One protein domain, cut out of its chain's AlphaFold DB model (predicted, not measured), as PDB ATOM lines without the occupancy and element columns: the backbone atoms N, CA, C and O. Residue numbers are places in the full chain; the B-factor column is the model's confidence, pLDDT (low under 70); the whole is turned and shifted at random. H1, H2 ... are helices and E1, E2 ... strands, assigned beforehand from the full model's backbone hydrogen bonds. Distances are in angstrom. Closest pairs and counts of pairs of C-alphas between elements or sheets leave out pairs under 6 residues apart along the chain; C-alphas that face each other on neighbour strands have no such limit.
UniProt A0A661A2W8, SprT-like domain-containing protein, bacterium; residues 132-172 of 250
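AT A GLANCE: This is residues 132 to 172 of the 250 residues of the protein "SprT-like domain-containing protein" of bacterium (UniProt A0A661A2W8). A small hairpin of two antiparallel strands, E1 and E2, makes one side of this domain, with the single helix H1 following E2 directly at one end. From H1 a long stretch with no named element, residues 156 to 172, runs to the other end and folds back in a loop of its own, tied by a short antiparallel pairing of residues 159 to 160 with 166 to 167. The printed part has 41 residues, in the order E1, E2, H1; the class is mixed, helices and strands, with under half of the residues in named elements. The whole is compact, with a radius of gyration of the C-alphas of 9.0 A, and its outline is elongated, spanning 24 by 16 by 15 A.

HOW THE PARTS SIT: E1, residues 132 to 135, and E2, residues 141 to 145, form a hairpin, antiparallel at 150 degrees between their directions. C-alphas 135 and 141 face each other at 4.6 A. N 132 and O 144 are within hydrogen-bond range at 2.8 A, and N 134 and O 142 at 2.9 A. H1, residues 146 to 155, has two pairs of C-alphas within 8 A of E1; the closest are those of Phe 132 and His 149, 6.6 A apart. In H1 every O i to N i+4 pair is within hydrogen-bond range.

IN THESE COORDINATES: E1 begins at C-alpha 132, (189.393, 165.815, 126.918), and is 10.3 A long. E2 is 13.6 A long from C-alpha 141 to C-alpha 145. H1 is 13.0 A long and ends at C-alpha 155, (187.075, 181.467, 126.075).

THE WHOLE: The C-alphas of Met 154 and Gly 163 are the two farthest apart, at 25.6 A. The first and last printed C-alphas, of Phe 132 and Phe 172, are 7.6 A apart. The printed part has no cut, and the links E1 to E2 and E2 to H1 are tight. The mean pLDDT of the printed part is 89.3, and no printed residue is under 70.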
ATOM      1  N   PHE A 132     190.481 165.487 127.808       84.00
ATOM      2  CA  PHE A 132     189.393 165.815 126.918       84.00
ATOM      3  C   PHE A 132     189.890 165.532 125.513       84.00
ATOM      4  O   PHE A 132     190.927 166.072 125.111       84.00
ATOM      5  N   ARG A 133     189.175 164.666 124.805       89.31
ATOM      6  CA  ARG A 133     189.502 164.257 123.446       89.31
ATOM      7  C   ARG A 133     189.081 165.338 122.455       89.31
ATOM      8  O   ARG A 133     187.992 165.904 122.560       89.31
ATOM      9  N   TYR A 134     189.977 165.651 121.529       91.19
ATOM     10  CA  TYR A 134     189.757 166.584 120.434       91.19
ATOM     11  C   TYR A 134     190.225 165.959 119.122       91.19
ATOM     12  O   TYR A 134     191.248 165.281 119.102       91.19
ATOM     13  N   ILE A 135     189.511 166.238 118.038       90.69
ATOM     14  CA  ILE A 135     189.904 165.907 116.669       90.69
ATOM     15  C   ILE A 135     190.227 167.229 115.977       90.69
ATOM     16  O   ILE A 135     189.374 168.114 115.903       90.69
ATOM     17  N   THR A 136     191.470 167.412 115.538       91.75
ATOM     18  CA  THR A 136     191.896 168.652 114.875       91.75
ATOM     19  C   THR A 136     191.161 168.848 113.549       91.75
ATOM     20  O   THR A 136     190.532 167.937 113.018       91.75
ATOM     21  N   THR A 137     191.299 170.030 112.948       88.88
ATOM     22  CA  THR A 137     190.762 170.311 111.605       88.88
ATOM     23  C   THR A 137     191.290 169.379 110.505       88.88
ATOM     24  O   THR A 137     190.715 169.360 109.425       88.88
ATOM     25  N   THR A 138     192.385 168.645 110.740       89.75
ATOM     26  CA  THR A 138     192.928 167.645 109.799       89.75
ATOM     27  C   THR A 138     192.541 166.210 110.160       89.75
ATOM     28  O   THR A 138     192.983 165.283 109.491       89.75
ATOM     29  N   GLY A 139     191.730 166.003 111.203       85.31
ATOM     30  CA  GLY A 139     191.328 164.670 111.661       85.31
ATOM     31  C   GLY A 139     192.273 164.030 112.685       85.31
ATOM     32  O   GLY A 139     192.022 162.907 113.113       85.31
ATOM     33  N   TYR A 140     193.335 164.719 113.111       87.25
ATOM     34  CA  TYR A 140     194.303 164.174 114.065       87.25
ATOM     35  C   TYR A 140     193.759 164.203 115.496       87.25
ATOM     36  O   TYR A 140     193.241 165.221 115.964       87.25
ATOM     37  N   GLU A 141     193.901 163.097 116.223       89.19
ATOM     38  CA  GLU A 141     193.403 162.989 117.591       89.19
ATOM     39  C   GLU A 141     194.393 163.561 118.616       89.19
ATOM     40  O   GLU A 141     195.571 163.205 118.664       89.19
ATOM     41  N   VAL A 142     193.896 164.436 119.495       87.62
ATOM     42  CA  VAL A 142     194.681 165.078 120.552       87.62
ATOM     43  C   VAL A 142     193.955 165.015 121.886       87.62
ATOM     44  O   VAL A 142     192.801 165.414 122.022       87.62
ATOM     45  N   MET A 143     194.696 164.628 122.923       87.50
ATOM     46  CA  MET A 143     194.211 164.633 124.298       87.50
ATOM     47  C   MET A 143     194.646 165.894 125.043       87.50
ATOM     48  O   MET A 143     195.835 166.138 125.285       87.50
ATOM     49  N   LEU A 144     193.675 166.704 125.456       86.06
ATOM     50  CA  LEU A 144     193.911 167.965 126.148       86.06
ATOM     51  C   LEU A 144     193.588 167.871 127.634       86.06
ATOM     52  O   LEU A 144     192.552 167.369 128.047       86.06
ATOM     53  N   LYS A 145     194.455 168.441 128.472       85.12
ATOM     54  CA  LYS A 145     194.163 168.608 129.902       85.12
ATOM     55  C   LYS A 145     193.067 169.652 130.104       85.12
ATOM     56  O   LYS A 145     193.005 170.633 129.356       85.12
ATOM     57  N   ARG A 146     192.327 169.526 131.212       83.25
ATOM     58  CA  ARG A 146     191.269 170.461 131.650       83.25
ATOM     59  C   ARG A 146     191.573 171.943 131.401       83.25
ATOM     60  O   ARG A 146     190.717 172.659 130.916       83.25
ATOM     61  N   GLY A 147     192.792 172.413 131.674       84.44
ATOM     62  CA  GLY A 147     193.148 173.825 131.479       84.44
ATOM     63  C   GLY A 147     193.064 174.318 130.025       84.44
ATOM     64  O   GLY A 147     192.614 175.439 129.800       84.44
ATOM     65  N   ARG A 148     193.483 173.507 129.040       86.44
ATOM     66  CA  ARG A 148     193.327 173.857 127.613       86.44
ATOM     67  C   ARG A 148     191.879 173.674 127.175       86.44
ATOM     68  O   ARG A 148     191.344 174.577 126.547       86.44
ATOM     69  N   HIS A 149     191.236 172.587 127.602       90.19
ATOM     70  CA  HIS A 149     189.814 172.350 127.356       90.19
ATOM     71  C   HIS A 149     188.939 173.531 127.816       90.19
ATOM     72  O   HIS A 149     188.198 174.086 127.015       90.19
ATOM     73  N   SER A 150     189.098 174.010 129.056       87.50
ATOM     74  CA  SER A 150     188.337 175.157 129.569       87.50
ATOM     75  C   SER A 150     188.605 176.446 128.790       87.50
ATOM     76  O   SER A 150     187.687 177.232 128.599       87.50
ATOM     77  N   LYS A 151     189.836 176.687 128.319       91.31
ATOM     78  CA  LYS A 151     190.134 177.867 127.487       91.31
ATOM     79  C   LYS A 151     189.469 177.781 126.114       91.31
ATOM     80  O   LYS A 151     188.953 178.785 125.644       91.31
ATOM     81  N   ILE A 152     189.464 176.604 125.498       93.06
ATOM     82  CA  ILE A 152     188.806 176.379 124.208       93.06
ATOM     83  C   ILE A 152     187.288 176.539 124.362       93.06
ATOM     84  O   ILE A 152     186.685 177.359 123.680       93.06
ATOM     85  N   GLN A 153     186.682 175.819 125.312       91.31
ATOM     86  CA  GLN A 153     185.225 175.771 125.470       91.31
ATOM     87  C   GLN A 153     184.622 177.067 126.016       91.31
ATOM     88  O   GLN A 153     183.577 177.500 125.536       91.31
ATOM     89  N   MET A 154     185.276 177.699 126.999       89.31
ATOM     90  CA  MET A 154     184.722 178.869 127.695       89.31
ATOM     91  C   MET A 154     185.240 180.202 127.158       89.31
ATOM     92  O   MET A 154     184.596 181.223 127.360       89.31
ATOM     93  N   LYS A 155     186.425 180.225 126.532       90.94
ATOM     94  CA  LYS A 155     187.075 181.467 126.075       90.94
ATOM     95  C   LYS A 155     187.341 181.506 124.570       90.94
ATOM     96  O   LYS A 155     188.014 182.425 124.119       90.94
ATOM     97  N   GLY A 156     186.884 180.505 123.812       90.50
ATOM     98  CA  GLY A 156     187.067 180.444 122.359       90.50
ATOM     99  C   GLY A 156     188.532 180.376 121.914       90.50
ATOM    100  O   GLY A 156     188.861 180.801 120.813       90.50
ATOM    101  N   ALA A 157     189.440 179.898 122.773       91.38
ATOM    102  CA  ALA A 157     190.856 179.823 122.428       91.38
ATOM    103  C   ALA A 157     191.104 178.793 121.315       91.38
ATOM    104  O   ALA A 157     190.623 177.665 121.405       91.38
ATOM    105  N   THR A 158     191.941 179.148 120.340       93.31
ATOM    106  CA  THR A 158     192.372 178.257 119.252       93.31
ATOM    107  C   THR A 158     193.829 177.848 119.444       93.31
ATOM    108  O   THR A 158     194.677 178.678 119.780       93.31
ATOM    109  N   TYR A 159     194.138 176.571 119.219       91.69
ATOM    110  CA  TYR A 159     195.501 176.038 119.297       91.69
ATOM    111  C   TYR A 159     195.923 175.426 117.963       91.69
ATOM    112  O   TYR A 159     195.117 174.801 117.292       91.69
ATOM    113  N   LEU A 160     197.192 175.579 117.586       91.62
ATOM    114  CA  LEU A 160     197.779 174.914 116.421       91.62
ATOM    115  C   LEU A 160     198.512 173.643 116.853       91.62
ATOM    116  O   LEU A 160     199.244 173.654 117.849       91.62
ATOM    117  N   VAL A 161     198.346 172.575 116.081       89.06
ATOM    118  CA  VAL A 161     199.147 171.355 116.170       89.06
ATOM    119  C   VAL A 161     200.053 171.332 114.949       89.06
ATOM    120  O   VAL A 161     199.601 171.464 113.814       89.06
ATOM    121  N   ARG A 162     201.365 171.253 115.174       86.31
ATOM    122  CA  ARG A 162     202.351 171.355 114.096       86.31
ATOM    123  C   ARG A 162     202.145 170.214 113.096       86.31
ATOM    124  O   ARG A 162     202.301 169.065 113.479       86.31
ATOM    125  N   GLY A 163     201.837 170.557 111.845       85.94
ATOM    126  CA  GLY A 163     201.571 169.591 110.771       85.94
ATOM    127  C   GLY A 163     200.162 168.988 110.784       85.94
ATOM    128  O   GLY A 163     199.762 168.408 109.790       85.94
ATOM    129  N   GLU A 164     199.387 169.196 111.852       87.94
ATOM    130  CA  GLU A 164     198.140 168.466 112.122       87.94
ATOM    131  C   GLU A 164     196.963 169.422 112.397       87.94
ATOM    132  O   GLU A 164     196.066 169.144 113.191       87.94
ATOM    133  N   GLY A 165     196.977 170.606 111.782       89.38
ATOM    134  CA  GLY A 165     195.845 171.535 111.804       89.38
ATOM    135  C   GLY A 165     195.632 172.311 113.109       89.38
ATOM    136  O   GLY A 165     196.557 172.596 113.874       89.38
ATOM    137  N   LYS A 166     194.386 172.747 113.322       93.94
ATOM    138  CA  LYS A 166     193.959 173.582 114.457       93.94
ATOM    139  C   LYS A 166     193.018 172.811 115.379       93.94
ATOM    140  O   LYS A 166     192.321 171.898 114.954       93.94
ATOM    141  N   ILE A 167     192.982 173.225 116.639       93.81
ATOM    142  CA  ILE A 167     192.005 172.815 117.642       93.81
ATOM    143  C   ILE A 167     191.164 174.041 117.981       93.81
ATOM    144  O   ILE A 167     191.683 175.001 118.562       93.81
ATOM    145  N   THR A 168     189.884 173.990 117.628       93.06
ATOM    146  CA  THR A 168     188.864 174.991 117.964       93.06
ATOM    147  C   THR A 168     187.823 174.390 118.915       93.06
ATOM    148  O   THR A 168     188.010 173.289 119.444       93.06
ATOM    149  N   LYS A 169     186.735 175.118 119.188       91.44
ATOM    150  CA  LYS A 169     185.661 174.657 120.077       91.44
ATOM    151  C   LYS A 169     184.925 173.441 119.509       91.44
ATOM    152  O   LYS A 169     184.597 172.529 120.268       91.44
ATOM    153  N   GLU A 170     184.750 173.422 118.195       89.69
ATOM    154  CA  GLU A 170     184.040 172.411 117.403       89.69
ATOM    155  C   GLU A 170     184.836 171.105 117.300       89.69
ATOM    156  O   GLU A 170     184.263 170.034 117.157       89.69
ATOM    157  N   CYS A 171     186.160 171.178 117.460       88.81
ATOM    158  CA  CYS A 171     187.053 170.023 117.486       88.81
ATOM    159  C   CYS A 171     186.850 169.111 118.710       88.81
ATOM    160  O   CYS A 171     187.548 168.108 118.832       88.81
ATOM    161  N   PHE A 172     185.994 169.467 119.671       90.69
ATOM    162  CA  PHE A 172     185.785 168.663 120.874       90.69
ATOM    163  C   PHE A 172     184.958 167.413 120.564       90.69
ATOM    164  O   PHE A 172     183.801 167.518 120.167       90.69
TER     165      PHE A 172